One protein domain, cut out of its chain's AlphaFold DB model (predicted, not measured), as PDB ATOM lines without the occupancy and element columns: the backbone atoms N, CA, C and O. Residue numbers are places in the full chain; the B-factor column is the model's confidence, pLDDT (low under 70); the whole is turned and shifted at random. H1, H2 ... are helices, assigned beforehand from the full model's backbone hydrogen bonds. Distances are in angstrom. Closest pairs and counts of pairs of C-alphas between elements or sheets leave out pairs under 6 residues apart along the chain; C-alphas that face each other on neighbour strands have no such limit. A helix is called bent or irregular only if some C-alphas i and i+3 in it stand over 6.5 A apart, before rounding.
ATOM      1  N   GLY A  11     168.978 168.808 200.027       91.31
ATOM      2  CA  GLY A  11     168.746 168.719 201.472       91.31
ATOM      3  C   GLY A  11     167.943 167.481 201.881       91.31
ATOM      4  O   GLY A  11     168.269 166.842 202.877       91.31
ATOM      5  N   SER A  12     166.952 167.082 201.081       91.25
ATOM      6  CA  SER A  12     166.156 165.867 201.309       91.25
ATOM      7  C   SER A  12     166.975 164.589 201.096       91.25
ATOM      8  O   SER A  12     166.870 163.654 201.887       91.25
ATOM      9  N   ILE A  13     167.842 164.563 200.077       94.44
ATOM     10  CA  ILE A  13     168.774 163.449 199.828       94.44
ATOM     11  C   ILE A  13     169.798 163.335 200.970       94.44
ATOM     12  O   ILE A  13     170.035 162.240 201.480       94.44
ATOM     13  N   LEU A  14     170.365 164.462 201.415       93.94
ATOM     14  CA  LEU A  14     171.291 164.515 202.547       93.94
ATOM     15  C   LEU A  14     170.612 164.046 203.840       93.94
ATOM     16  O   LEU A  14     171.184 163.236 204.562       93.94
ATOM     17  N   LEU A  15     169.386 164.502 204.111       94.50
ATOM     18  CA  LEU A  15     168.613 164.080 205.279       94.50
ATOM     19  C   LEU A  15     168.313 162.576 205.242       94.50
ATOM     20  O   LEU A  15     168.451 161.918 206.268       94.50
ATOM     21  N   PHE A  16     167.975 162.013 204.079       95.81
ATOM     22  CA  PHE A  16     167.781 160.567 203.923       95.81
ATOM     23  C   PHE A  16     169.072 159.776 204.195       95.81
ATOM     24  O   PHE A  16     169.039 158.786 204.926       95.81
ATOM     25  N   LEU A  17     170.217 160.239 203.677       97.00
ATOM     26  CA  LEU A  17     171.528 159.631 203.930       97.00
ATOM     27  C   LEU A  17     171.881 159.685 205.424       97.00
ATOM     28  O   LEU A  17     172.188 158.653 206.014       97.00
ATOM     29  N   VAL A  18     171.766 160.858 206.056       97.44
ATOM     30  CA  VAL A  18     172.033 161.045 207.491       97.44
ATOM     31  C   VAL A  18     171.111 160.178 208.346       97.44
ATOM     32  O   VAL A  18     171.589 159.510 209.260       97.44
ATOM     33  N   LEU A  19     169.808 160.137 208.048       97.81
ATOM     34  CA  LEU A  19     168.831 159.363 208.815       97.81
ATOM     35  C   LEU A  19     169.038 157.848 208.645       97.81
ATOM     36  O   LEU A  19     168.973 157.110 209.627       97.81
ATOM     37  N   GLY A  20     169.362 157.386 207.433       98.00
ATOM     38  CA  GLY A  20     169.721 155.992 207.161       98.00
ATOM     39  C   GLY A  20     171.014 155.567 207.866       98.00
ATOM     40  O   GLY A  20     171.052 154.523 208.519       98.00
ATOM     41  N   THR A  21     172.061 156.399 207.817       98.06
ATOM     42  CA  THR A  21     173.307 156.162 208.563       98.06
ATOM     43  C   THR A  21     173.065 156.167 210.074       98.06
ATOM     44  O   THR A  21     173.538 155.269 210.769       98.06
ATOM     45  N   ALA A  22     172.282 157.118 210.592       98.06
ATOM     46  CA  ALA A  22     171.912 157.175 212.004       98.06
ATOM     47  C   ALA A  22     171.120 155.932 212.441       98.06
ATOM     48  O   ALA A  22     171.396 155.391 213.506       98.06
ATOM     49  N   PHE A  23     170.202 155.421 211.614       98.12
ATOM     50  CA  PHE A  23     169.464 154.185 211.889       98.12
ATOM     51  C   PHE A  23     170.389 152.957 211.988       98.12
ATOM     52  O   PHE A  23     170.272 152.166 212.928       98.12
ATOM     53  N   VAL A  24     171.363 152.821 211.079       98.25
ATOM     54  CA  VAL A  24     172.379 151.753 211.146       98.25
ATOM     55  C   VAL A  24     173.252 151.897 212.401       98.25
ATOM     56  O   VAL A  24     173.498 150.916 213.100       98.25
ATOM     57  N   LEU A  25     173.673 153.115 212.754       98.19
ATOM     58  CA  LEU A  25     174.455 153.354 213.971       98.19
ATOM     59  C   LEU A  25     173.649 153.067 215.248       98.19
ATOM     60  O   LEU A  25     174.157 152.397 216.145       98.19
ATOM     61  N   VAL A  26     172.390 153.505 215.329       98.00
ATOM     62  CA  VAL A  26     171.502 153.255 216.477       98.00
ATOM     63  C   VAL A  26     171.223 151.764 216.644       98.00
ATOM     64  O   VAL A  26     171.306 151.263 217.763       98.00
ATOM     65  N   THR A  27     170.958 151.022 215.566       97.81
ATOM     66  CA  THR A  27     170.725 149.567 215.647       97.81
ATOM     67  C   THR A  27     171.986 148.794 216.054       97.81
ATOM     68  O   THR A  27     171.903 147.902 216.902       97.81
ATOM     69  N   LEU A  28     173.171 149.178 215.562       97.88
ATOM     70  CA  LEU A  28     174.453 148.611 216.007       97.88
ATOM     71  C   LEU A  28     174.775 148.946 217.476       97.88
ATOM     72  O   LEU A  28     175.233 148.075 218.220       97.88
ATOM     73  N   LEU A  29     174.509 150.177 217.925       97.38
ATOM     74  CA  LEU A  29     174.679 150.582 219.325       97.38
ATOM     75  C   LEU A  29     173.701 149.847 220.249       97.38
ATOM     76  O   LEU A  29     174.121 149.330 221.282       97.38
ATOM     77  N   MET A  30     172.432 149.730 219.856       97.56
ATOM     78  CA  MET A  30     171.410 148.987 220.598       97.56
ATOM     79  C   MET A  30     171.797 147.508 220.736       97.56
ATOM     80  O   MET A  30     171.781 146.963 221.838       97.56
ATOM     81  N   SER A  31     172.267 146.883 219.649       96.81
ATOM     82  CA  SER A  31     172.831 145.528 219.672       96.81
ATOM     83  C   SER A  31     174.016 145.413 220.647       96.81
ATOM     84  O   SER A  31     174.054 144.505 221.475       96.81
ATOM     85  N   LYS A  32     174.944 146.380 220.653       95.19
ATOM     86  CA  LYS A  32     176.100 146.423 221.574       95.19
ATOM     87  C   LYS A  32     175.727 146.670 223.049       95.19
ATOM     88  O   LYS A  32     176.512 146.333 223.944       95.19
ATOM     89  N   ILE A  33     174.558 147.256 223.316       96.56
ATOM     90  CA  ILE A  33     174.016 147.466 224.666       96.56
ATOM     91  C   ILE A  33     173.308 146.199 225.166       96.56
ATOM     92  O   ILE A  33     173.607 145.750 226.272       96.56
ATOM     93  N   ILE A  34     172.433 145.604 224.347       97.19
ATOM     94  CA  ILE A  34     171.606 144.437 224.704       97.19
ATOM     95  C   ILE A  34     172.412 143.122 224.699       97.19
ATOM     96  O   ILE A  34     172.120 142.216 225.479       97.19
ATOM     97  N   SER A  35     173.430 142.992 223.839       94.12
ATOM     98  CA  SER A  35     174.171 141.735 223.649       94.12
ATOM     99  C   SER A  35     174.881 141.244 224.930       94.12
ATOM    100  O   SER A  35     175.672 141.992 225.518       94.12
ATOM    101  N   PRO A  36     174.671 139.978 225.361       93.19
ATOM    102  CA  PRO A  36     175.325 139.406 226.537       93.19
ATOM    103  C   PRO A  36     176.858 139.353 226.428       93.19
ATOM    104  O   PRO A  36     177.439 138.538 225.706       93.19
ATOM    105  N   LYS A  37     177.535 140.179 227.230       92.06
ATOM    106  CA  LYS A  37     179.001 140.327 227.253       92.06
ATOM    107  C   LYS A  37     179.674 139.150 227.973       92.06
ATOM    108  O   LYS A  37     180.092 139.261 229.119       92.06
ATOM    109  N   LYS A  38     179.761 138.006 227.286       92.75
ATOM    110  CA  LYS A  38     180.435 136.775 227.746       92.75
ATOM    111  C   LYS A  38     181.570 136.374 226.785       92.75
ATOM    112  O   LYS A  38     181.378 135.423 226.008       92.75
ATOM    113  N   PRO A  39     182.703 137.109 226.785       92.44
ATOM    114  CA  PRO A  39     183.899 136.719 226.041       92.44
ATOM    115  C   PRO A  39     184.444 135.387 226.569       92.44
ATOM    116  O   PRO A  39     184.268 135.043 227.735       92.44
ATOM    117  N   ASN A  40     185.089 134.632 225.688       92.38
ATOM    118  CA  ASN A  40     185.821 133.406 225.989       92.38
ATOM    119  C   ASN A  40     186.967 133.304 224.976       92.38
ATOM    120  O   ASN A  40     186.811 133.822 223.870       92.38
ATOM    121  N   PHE A  41     188.062 132.625 225.315       89.06
ATOM    122  CA  PHE A  41     189.180 132.398 224.394       89.06
ATOM    123  C   PHE A  41     188.686 131.770 223.076       89.06
ATOM    124  O   PHE A  41     188.799 132.395 222.026       89.06
ATOM    125  N   GLU A  42     187.927 130.671 223.174       89.25
ATOM    126  CA  GLU A  42     187.288 129.952 222.048       89.25
ATOM    127  C   GLU A  42     186.233 130.742 221.242       89.25
ATOM    128  O   GLU A  42     185.599 130.202 220.339       89.25
ATOM    129  N   LYS A  43     185.942 131.994 221.613       89.38
ATOM    130  CA  LYS A  43     185.053 132.899 220.853       89.38
ATOM    131  C   LYS A  43     185.807 134.048 220.182       89.38
ATOM    132  O   LYS A  43     185.185 134.864 219.505       89.38
ATOM    133  N   LEU A  44     187.101 134.171 220.464       92.69
ATOM    134  CA  LEU A  44     187.987 135.232 219.989       92.69
ATOM    135  C   LEU A  44     189.125 134.667 219.120       92.69
ATOM    136  O   LEU A  44     189.820 135.436 218.460       92.69
ATOM    137  N   THR A  45     189.295 133.343 219.104       90.88
ATOM    138  CA  THR A  45     190.106 132.594 218.141       90.88
ATOM    139  C   THR A  45     189.482 132.598 216.740       90.88
ATOM    140  O   THR A  45     188.273 132.766 216.563       90.88
ATOM    141  N   THR A  46     190.324 132.414 215.719       91.31
ATOM    142  CA  THR A  46     189.889 132.223 214.327       91.31
ATOM    143  C   THR A  46     189.170 130.881 214.175       91.31
ATOM    144  O   THR A  46     189.575 129.887 214.772       91.31
ATOM    145  N   TYR A  47     188.121 130.832 213.351       90.00
ATOM    146  CA  TYR A  47     187.425 129.586 213.033       90.00
ATOM    147  C   TYR A  47     188.231 128.732 212.041       90.00
ATOM    148  O   TYR A  47     188.302 129.072 210.863       90.00
ATOM    149  N   GLU A  48     188.769 127.606 212.516       91.25
ATOM    150  CA  GLU A  48     189.416 126.552 211.713       91.25
ATOM    151  C   GLU A  48     188.802 125.175 212.035       91.25
ATOM    152  O   GLU A  48     189.474 124.228 212.438       91.25
ATOM    153  N   CYS A  49     187.470 125.075 211.942       89.19
ATOM    154  CA  CYS A  49     186.675 123.851 212.170       89.19
ATOM    155  C   CYS A  49     186.801 123.161 213.552       89.19
ATOM    156  O   CYS A  49     186.065 122.208 213.804       89.19
ATOM    157  N   GLY A  50     187.652 123.658 214.454       87.56
ATOM    158  CA  GLY A  50     187.940 123.085 215.775       87.56
ATOM    159  C   GLY A  50     189.432 122.855 216.051       87.56
ATOM    160  O   GLY A  50     189.778 122.571 217.192       87.56
ATOM    161  N   GLU A  51     190.292 123.005 215.042       86.81
ATOM    162  CA  GLU A  51     191.752 122.893 215.154       86.81
ATOM    163  C   GLU A  51     192.414 124.255 215.432       86.81
ATOM    164  O   GLU A  51     191.818 125.316 215.219       86.81
ATOM    165  N   GLU A  52     193.673 124.244 215.882       87.44
ATOM    166  CA  GLU A  52     194.472 125.470 216.001       87.44
ATOM    167  C   GLU A  52     194.928 125.977 214.610       87.44
ATOM    168  O   GLU A  52     195.367 125.179 213.775       87.44
ATOM    169  N   ASN A  62     195.099 135.369 193.016       87.88
ATOM    170  CA  ASN A  62     195.159 135.217 191.566       87.88
ATOM    171  C   ASN A  62     195.027 136.578 190.854       87.88
ATOM    172  O   ASN A  62     194.046 137.292 191.058       87.88
ATOM    173  N   MET A  63     195.953 136.907 189.947       88.69
ATOM    174  CA  MET A  63     195.938 138.179 189.204       88.69
ATOM    175  C   MET A  63     194.640 138.444 188.414       88.69
ATOM    176  O   MET A  63     194.348 139.594 188.097       88.69
ATOM    177  N   ARG A  64     193.825 137.417 188.123       88.94
ATOM    178  CA  ARG A  64     192.524 137.571 187.442       88.94
ATOM    179  C   ARG A  64     191.558 138.504 188.183       88.94
ATOM    180  O   ARG A  64     190.810 139.211 187.518       88.94
ATOM    181  N   PHE A  65     191.612 138.577 189.519       90.81
ATOM    182  CA  PHE A  65     190.833 139.563 190.287       90.81
ATOM    183  C   PHE A  65     191.180 141.005 189.869       90.81
ATOM    184  O   PHE A  65     190.284 141.811 189.632       90.81
ATOM    185  N   TYR A  66     192.473 141.311 189.714       92.12
ATOM    186  CA  TYR A  66     192.949 142.620 189.260       92.12
ATOM    187  C   TYR A  66     192.578 142.894 187.796       92.12
ATOM    188  O   TYR A  66     192.127 143.991 187.485       92.12
ATOM    189  N   VAL A  67     192.698 141.901 186.905       91.75
ATOM    190  CA  VAL A  67     192.326 142.070 185.487       91.75
ATOM    191  C   VAL A  67     190.831 142.374 185.334       91.75
ATOM    192  O   VAL A  67     190.473 143.280 184.590       91.75
ATOM    193  N   ILE A  68     189.961 141.685 186.079       92.38
ATOM    194  CA  ILE A  68     188.514 141.958 186.074       92.38
ATOM    195  C   ILE A  68     188.216 143.362 186.626       92.38
ATOM    196  O   ILE A  68     187.419 144.083 186.031       92.38
ATOM    197  N   ALA A  69     188.880 143.781 187.708       94.56
ATOM    198  CA  ALA A  69     188.715 145.124 188.269       94.56
ATOM    199  C   ALA A  69     189.198 146.234 187.313       94.56
ATOM    200  O   ALA A  69     188.543 147.267 187.196       94.56
ATOM    201  N   LEU A  70     190.304 146.014 186.595       93.44
ATOM    202  CA  LEU A  70     190.824 146.942 185.587       93.44
ATOM    203  C   LEU A  70     189.867 147.075 184.393       93.44
ATOM    204  O   LEU A  70     189.594 148.183 183.947       93.44
ATOM    205  N   VAL A  71     189.331 145.954 183.903       92.62
ATOM    206  CA  VAL A  71     188.342 145.933 182.813       92.62
ATOM    207  C   VAL A  71     187.032 146.604 183.243       92.62
ATOM    208  O   VAL A  71     186.475 147.383 182.478       92.62
ATOM    209  N   PHE A  72     186.569 146.373 184.475       93.19
ATOM    210  CA  PHE A  72     185.410 147.073 185.038       93.19
ATOM    211  C   PHE A  72     185.629 148.592 185.116       93.19
ATOM    212  O   PHE A  72     184.755 149.345 184.702       93.19
ATOM    213  N   LEU A  73     186.799 149.042 185.587       95.19
ATOM    214  CA  LEU A  73     187.129 150.467 185.697       95.19
ATOM    215  C   LEU A  73     187.141 151.181 184.335       95.19
ATOM    216  O   LEU A  73     186.738 152.339 184.257       95.19
ATOM    217  N   LEU A  74     187.575 150.502 183.267       92.44
ATOM    218  CA  LEU A  74     187.501 151.042 181.905       92.44
ATOM    219  C   LEU A  74     186.041 151.243 181.473       92.44
ATOM    220  O   LEU A  74     185.678 152.356 181.103       92.44
ATOM    221  N   PHE A  75     185.183 150.228 181.635       92.50
ATOM    222  CA  PHE A  75     183.756 150.363 181.315       92.50
ATOM    223  C   PHE A  75     183.040 151.425 182.163       92.50
ATOM    224  O   PHE A  75     182.194 152.145 181.641       92.50
ATOM    225  N   ASP A  76     183.380 151.575 183.446       95.56
ATOM    226  CA  ASP A  76     182.800 152.602 184.329       95.56
ATOM    227  C   ASP A  76     183.171 154.029 183.872       95.56
ATOM    228  O   ASP A  76     182.319 154.917 183.789       95.56
ATOM    229  N   VAL A  77     184.426 154.235 183.450       94.94
ATOM    230  CA  VAL A  77     184.863 155.487 182.805       94.94
ATOM    231  C   VAL A  77     184.176 155.690 181.450       94.94
ATOM    232  O   VAL A  77     183.815 156.813 181.113       94.94
ATOM    233  N   GLU A  78     183.934 154.635 180.676       93.31
ATOM    234  CA  GLU A  78     183.236 154.724 179.387       93.31
ATOM    235  C   GLU A  78     181.750 155.110 179.547       93.31
ATOM    236  O   GLU A  78     181.235 155.920 178.768       93.31
ATOM    237  N   LEU A  79     181.077 154.634 180.604       92.94
ATOM    238  CA  LEU A  79     179.706 155.034 180.948       92.94
ATOM    239  C   LEU A  79     179.575 156.545 181.201       92.94
ATOM    240  O   LEU A  79     178.538 157.123 180.858       92.94
ATOM    241  N   ILE A  80     180.613 157.216 181.724       95.38
ATOM    242  CA  ILE A  80     180.576 158.669 181.971       95.38
ATOM    243  C   ILE A  80     180.403 159.486 180.681       95.38
ATOM    244  O   ILE A  80     179.875 160.596 180.733       95.38
ATOM    245  N   PHE A  81     180.788 158.936 179.524       92.50
ATOM    246  CA  PHE A  81     180.573 159.556 178.214       92.50
ATOM    247  C   PHE A  81     179.199 159.204 177.617       92.50
ATOM    248  O   PHE A  81     178.613 160.021 176.902       92.50
ATOM    249  N   LEU A  82     178.634 158.035 177.953       93.44
ATOM    250  CA  LEU A  82     177.286 157.647 177.514       93.44
ATOM    251  C   LEU A  82     176.186 158.498 178.167       93.44
ATOM    252  O   LEU A  82     175.180 158.806 177.521       93.44
ATOM    253  N   PHE A  83     176.343 158.892 179.437       93.44
ATOM    254  CA  PHE A  83     175.313 159.650 180.163       93.44
ATOM    255  C   PHE A  83     175.007 161.042 179.554       93.44
ATOM    256  O   PHE A  83     173.842 161.292 179.234       93.44
ATOM    257  N   PRO A  84     175.980 161.947 179.305       92.44
ATOM    258  CA  PRO A  84     175.701 163.235 178.665       92.44
ATOM    259  C   PRO A  84     175.074 163.075 177.276       92.44
ATOM    260  O   PRO A  84     174.053 163.694 176.988       92.44
ATOM    261  N   TRP A  85     175.620 162.180 176.444       92.94
ATOM    262  CA  TRP A  85     175.070 161.889 175.119       92.94
ATOM    263  C   TRP A  85     173.611 161.420 175.189       92.94
ATOM    264  O   TRP A  85     172.757 161.992 174.517       92.94
ATOM    265  N   SER A  86     173.298 160.434 176.036       93.06
ATOM    266  CA  SER A  86     171.939 159.881 176.140       93.06
ATOM    267  C   SER A  86     170.923 160.899 176.666       93.06
ATOM    268  O   SER A  86     169.782 160.908 176.208       93.06
ATOM    269  N   THR A  87     171.321 161.805 177.567       91.75
ATOM    270  CA  THR A  87     170.433 162.885 178.044       91.75
ATOM    271  C   THR A  87     170.158 163.954 176.984       91.75
ATOM    272  O   THR A  87     169.021 164.418 176.876       91.75
ATOM    273  N   VAL A  88     171.147 164.303 176.154       89.56
ATOM    274  CA  VAL A  88     170.968 165.227 175.021       89.56
ATOM    275  C   VAL A  88     170.153 164.570 173.902       89.56
ATOM    276  O   VAL A  88     169.184 165.159 173.428       89.56
ATOM    277  N   PHE A  89     170.479 163.330 173.530       89.06
ATOM    278  CA  PHE A  89     169.776 162.557 172.500       89.06
ATOM    279  C   PHE A  89     168.353 162.141 172.929       89.06
ATOM    280  O   PHE A  89     167.472 161.938 172.097       89.06
ATOM    281  N   GLY A  90     168.078 162.074 174.233       87.19
ATOM    282  CA  GLY A  90     166.721 161.927 174.763       87.19
ATOM    283  C   GLY A  90     165.841 163.173 174.577       87.19
ATOM    284  O   GLY A  90     164.613 163.071 174.642       87.19
ATOM    285  N   ASN A  91     166.432 164.351 174.334       88.88
ATOM    286  CA  ASN A  91     165.697 165.606 174.229       88.88
ATOM    287  C   ASN A  91     165.291 165.926 172.778       88.88
ATOM    288  O   ASN A  91     166.081 166.394 171.954       88.88
ATOM    289  N   LYS A  92     163.996 165.745 172.500       85.62
ATOM    290  CA  LYS A  92     163.378 165.998 171.189       85.62
ATOM    291  C   LYS A  92     163.530 167.441 170.702       85.62
ATOM    292  O   LYS A  92     163.619 167.641 169.496       85.62
ATOM    293  N   GLU A  93     163.563 168.430 171.597       87.44
ATOM    294  CA  GLU A  93     163.703 169.843 171.211       87.44
ATOM    295  C   GLU A  93     165.117 170.139 170.691       87.44
ATOM    296  O   GLU A  93     165.271 170.839 169.692       87.44
ATOM    297  N   LEU A  94     166.146 169.539 171.305       84.56
ATOM    298  CA  LEU A  94     167.541 169.698 170.880       84.56
ATOM    299  C   LEU A  94     167.816 169.005 169.538       84.56
ATOM    300  O   LEU A  94     168.483 169.582 168.683       84.56
ATOM    301  N   ILE A  95     167.252 167.811 169.312       85.12
ATOM    302  CA  ILE A  95     167.356 167.121 168.014       85.12
ATOM    303  C   ILE A  95     166.595 167.884 166.918       85.12
ATOM    304  O   ILE A  95     167.096 168.021 165.803       85.12
ATOM    305  N   ALA A  96     165.401 168.408 167.219       83.88
ATOM    306  CA  ALA A  96     164.606 169.165 166.251       83.88
ATOM    307  C   ALA A  96     165.251 170.506 165.853       83.88
ATOM    308  O   ALA A  96     165.002 170.989 164.749       83.88
ATOM    309  N   ALA A  97     166.086 171.096 166.717       85.88
ATOM    310  CA  ALA A  97     166.781 172.351 166.434       85.88
ATOM    311  C   ALA A  97     167.818 172.235 165.299       85.88
ATOM    312  O   ALA A  97     167.997 173.193 164.548       85.88
ATOM    313  N   VAL A  98     168.486 171.080 165.149       83.88
ATOM    314  CA  VAL A  98     169.442 170.820 164.056       83.88
ATOM    315  C   VAL A  98     169.303 169.368 163.563       83.88
ATOM    316  O   VAL A  98     169.928 168.467 164.128       83.88
ATOM    317  N   PRO A  99     168.544 169.097 162.480       77.56
ATOM    318  CA  PRO A  99     168.212 167.726 162.072       77.56
ATOM    319  C   PRO A  99     169.429 166.865 161.682       77.56
ATOM    320  O   PRO A  99     169.378 165.641 161.800       77.56
ATOM    321  N   SER A 100     170.541 167.481 161.269       83.19
ATOM    322  CA  SER A 100     171.792 166.772 160.961       83.19
ATOM    323  C   SER A 100     172.518 166.241 162.205       83.19
ATOM    324  O   SER A 100     173.234 165.246 162.107       83.19
ATOM    325  N   TRP A 101     172.349 166.875 163.374       84.25
ATOM    326  CA  TRP A 101     173.061 166.489 164.602       84.25
ATOM    327  C   TRP A 101     172.571 165.153 165.162       84.25
ATOM    328  O   TRP A 101     173.387 164.358 165.619       84.25
ATOM    329  N   GLY A 102     171.266 164.869 165.075       87.31
ATOM    330  CA  GLY A 102     170.709 163.594 165.539       87.31
ATOM    331  C   GLY A 102     171.370 162.391 164.860       87.31
ATOM    332  O   GLY A 102     171.808 161.464 165.536       87.31
ATOM    333  N   TRP A 103     171.520 162.429 163.534       88.94
ATOM    334  CA  TRP A 103     172.199 161.360 162.796       88.94
ATOM    335  C   TRP A 103     173.702 161.308 163.073       88.94
ATOM    336  O   TRP A 103     174.227 160.217 163.289       88.94
ATOM    337  N   LEU A 104     174.384 162.458 163.123       90.88
ATOM    338  CA  LEU A 104     175.818 162.516 163.417       90.88
ATOM    339  C   LEU A 104     176.133 161.887 164.782       90.88
ATOM    340  O   LEU A 104     176.849 160.890 164.844       90.88
ATOM    341  N   SER A 105     175.515 162.384 165.855       91.12
ATOM    342  CA  SER A 105     175.756 161.882 167.212       91.12
ATOM    343  C   SER A 105     175.239 160.457 167.435       91.12
ATOM    344  O   SER A 105     175.722 159.774 168.337       91.12
ATOM    345  N   PHE A 106     174.290 159.971 166.626       91.56
ATOM    346  CA  PHE A 106     173.920 158.554 166.612       91.56
ATOM    347  C   PHE A 106     175.044 157.683 166.028       91.56
ATOM    348  O   PHE A 106     175.415 156.679 166.641       91.56
ATOM    349  N   PHE A 107     175.620 158.058 164.881       94.75
ATOM    350  CA  PHE A 107     176.703 157.291 164.259       94.75
ATOM    351  C   PHE A 107     178.013 157.378 165.050       94.75
ATOM    352  O   PHE A 107     178.645 156.346 165.263       94.75
ATOM    353  N   GLU A 108     178.383 158.556 165.559       94.00
ATOM    354  CA  GLU A 108     179.550 158.741 166.435       94.00
ATOM    355  C   GLU A 108     179.472 157.836 167.670       94.00
ATOM    356  O   GLU A 108     180.415 157.095 167.959       94.00
ATOM    357  N   MET A 109     178.326 157.817 168.363       94.50
ATOM    358  CA  MET A 109     178.147 156.958 169.533       94.50
ATOM    359  C   MET A 109     178.054 155.469 169.166       94.50
ATOM    360  O   MET A 109     178.573 154.622 169.889       94.50
ATOM    361  N   THR A 110     177.457 155.125 168.022       95.50
ATOM    362  CA  THR A 110     177.441 153.739 167.522       95.50
ATOM    363  C   THR A 110     178.860 153.233 167.247       95.50
ATOM    364  O   THR A 110     179.187 152.099 167.602       95.50
ATOM    365  N   ILE A 111     179.729 154.071 166.674       97.06
ATOM    366  CA  ILE A 111     181.150 153.766 166.463       97.06
ATOM    367  C   ILE A 111     181.879 153.645 167.809       97.06
ATOM    368  O   ILE A 111     182.578 152.655 168.015       97.06
ATOM    369  N   PHE A 112     181.666 154.581 168.743       95.25
ATOM    370  CA  PHE A 112     182.234 154.521 170.097       95.25
ATOM    371  C   PHE A 112     181.886 153.194 170.787       95.25
ATOM    372  O   PHE A 112     182.785 152.407 171.076       95.25
ATOM    373  N   ILE A 113     180.594 152.876 170.938       95.69
ATOM    374  CA  ILE A 113     180.112 151.632 171.562       95.69
ATOM    375  C   ILE A 113     180.649 150.388 170.832       95.69
ATOM    376  O   ILE A 113     180.993 149.400 171.481       95.69
ATOM    377  N   SER A 114     180.779 150.429 169.502       96.56
ATOM    378  CA  SER A 114     181.352 149.320 168.724       96.56
ATOM    379  C   SER A 114     182.826 149.070 169.057       96.56
ATOM    380  O   SER A 114     183.235 147.915 169.160       96.56
ATOM    381  N   ILE A 115     183.622 150.122 169.275       95.69
ATOM    382  CA  ILE A 115     185.027 150.004 169.702       95.69
ATOM    383  C   ILE A 115     185.109 149.364 171.097       95.69
ATOM    384  O   ILE A 115     185.900 148.437 171.294       95.69
ATOM    385  N   LEU A 116     184.246 149.777 172.034       93.75
ATOM    386  CA  LEU A 116     184.180 149.183 173.379       93.75
ATOM    387  C   LEU A 116     183.796 147.697 173.316       93.75
ATOM    388  O   LEU A 116     184.409 146.850 173.970       93.75
ATOM    389  N   LEU A 117     182.817 147.358 172.473       94.75
ATOM    390  CA  LEU A 117     182.359 145.986 172.261       94.75
ATOM    391  C   LEU A 117     183.454 145.108 171.632       94.75
ATOM    392  O   LEU A 117     183.611 143.955 172.033       94.75
ATOM    393  N   VAL A 118     184.251 145.640 170.701       96.44
ATOM    394  CA  VAL A 118     185.433 144.949 170.154       96.44
ATOM    395  C   VAL A 118     186.483 144.714 171.244       96.44
ATOM    396  O   VAL A 118     187.029 143.611 171.321       96.44
ATOM    397  N   GLY A 119     186.714 145.685 172.134       93.44
ATOM    398  CA  GLY A 119     187.563 145.518 173.319       93.44
ATOM    399  C   GLY A 119     187.075 144.391 174.239       93.44
ATOM    400  O   GLY A 119     187.841 143.482 174.570       93.44
ATOM    401  N   LEU A 120     185.779 144.385 174.575       93.44
ATOM    402  CA  LEU A 120     185.148 143.332 175.376       93.44
ATOM    403  C   LEU A 120     185.293 141.950 174.725       93.44
ATOM    404  O   LEU A 120     185.699 140.987 175.378       93.44
ATOM    405  N   VAL A 121     184.991 141.848 173.427       95.94
ATOM    406  CA  VAL A 121     185.085 140.599 172.660       95.94
ATOM    407  C   VAL A 121     186.530 140.109 172.579       95.94
ATOM    408  O   VAL A 121     186.755 138.909 172.722       95.94
ATOM    409  N   TYR A 122     187.518 140.995 172.427       94.81
ATOM    410  CA  TYR A 122     188.935 140.626 172.455       94.81
ATOM    411  C   TYR A 122     189.343 140.021 173.808       94.81
ATOM    412  O   TYR A 122     189.866 138.905 173.845       94.81
ATOM    413  N   VAL A 123     189.039 140.697 174.922       93.38
ATOM    414  CA  VAL A 123     189.341 140.212 176.286       93.38
ATOM    415  C   VAL A 123     188.614 138.891 176.584       93.38
ATOM    416  O   VAL A 123     189.187 137.974 177.183       93.38
ATOM    417  N   TRP A 124     187.373 138.743 176.110       93.69
ATOM    418  CA  TRP A 124     186.588 137.516 176.253       93.69
ATOM    419  C   TRP A 124     187.149 136.353 175.421       93.69
ATOM    420  O   TRP A 124     187.295 135.251 175.948       93.69
ATOM    421  N   LYS A 125     187.536 136.586 174.158       95.06
ATOM    422  CA  LYS A 125     188.157 135.571 173.282       95.06
ATOM    423  C   LYS A 125     189.557 135.169 173.745       95.06
ATOM    424  O   LYS A 125     189.895 133.993 173.658       95.06
ATOM    425  N   LYS A 126     190.336 136.109 174.291       91.75
ATOM    426  CA  LYS A 126     191.613 135.847 174.978       91.75
ATOM    427  C   LYS A 126     191.424 135.057 176.280       91.75
ATOM    428  O   LYS A 126     192.343 134.383 176.735       91.75
ATOM    429  N   GLY A 127     190.222 135.097 176.855       89.94
ATOM    430  CA  GLY A 127     189.840 134.278 177.997       89.94
ATOM    431  C   GLY A 127     190.295 134.818 179.351       89.94
ATOM    432  O   GLY A 127     190.261 134.070 180.326       89.94
TER     433      GLY A 127
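AT A GLANCE: This is residues 11 to 52 and 62 to 127 of the 435 residues of the protein "NADH-quinone oxidoreductase subunit A" of Solitalea canadensis (strain ATCC 29591 / DSM 3403 / NBRC 15130 / NCIMB 12057 / USAM 9D) (UniProt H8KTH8). Two long helices, H4 and H2, run side by side in opposite directions without clearly touching, and the short helix H3 makes the turn between them at one end. Well away from this loose pair, H1 stands alone as a third long helix and sticks out free, followed by a curving stretch with no named element, residues 35 to 52; the whole is flat and open. The printed part has 108 residues with four named helices, H1, H2, H3 and H4 along the chain, and no named strand; the class is all helix. It is extended, with a radius of gyration of the C-alphas of 25.9 A, and spans 74 by 47 by 13 A.

IN THESE COORDINATES: H4, the longest helix, holds residues 99 to 126 and measures 41.6 A from first to last C-alpha, ending with C-alpha 126 at (191.613, 135.847, 174.978). H2 holds residues 64 to 89, 36.9 A long, and begins with C-alpha 64 at (192.524, 137.571, 187.442). H3 is the six residues 92 to 97. H1 holds residues 11 to 34, 33.7 A long, and begins with C-alpha 11 at (168.746, 168.719, 201.472).

HOW THE PARTS SIT: H4 and H2 are close but not clearly touching, their closest C-alphas being those of Gly 102 and Phe 89, 7.1 A apart. Their lines stand at a shallow tilt of 9 degrees, opposite ways, and their centres are 12.9 A apart. H2 has a kink of 30 degrees near residue 82; it is neither bent nor irregular, but only just: C-alphas 81 and 84 are 6.1 A apart. H3 is close to H4 but not clearly touching, with the C-alphas of Ile 95 and Gly 102 closest at 5.5 A, at a steep tilt of 59 degrees. H3 and H2 are likewise close but not clearly touching, at a steep tilt of 64 degrees, their closest C-alphas being those of Ile 95 and Phe 89, 6.8 A apart. H1 is apart from H2, H3 and H4. Every O i to N i+4 pair is within hydrogen-bond range in H1 and H3, against 18 of 22 in H2 and 23 of 24 in H4.

THE WHOLE: The two C-alphas farthest apart, those of Asn 40 and Pro 99, are 74.7 A apart. Residues 11 to 41, of which 11 to 34 belong to H1, stand free, and so do residues 43 to 49. Residues 53 to 61 are not printed, and C-alphas 52 and 62 are 26.3 A apart across this cut, which lies in the link from H1 to H2. The links from H2 to H3 and from H3 to H4 are tight. The mean pLDDT of the printed part is 92.5, and no printed residue is under 70.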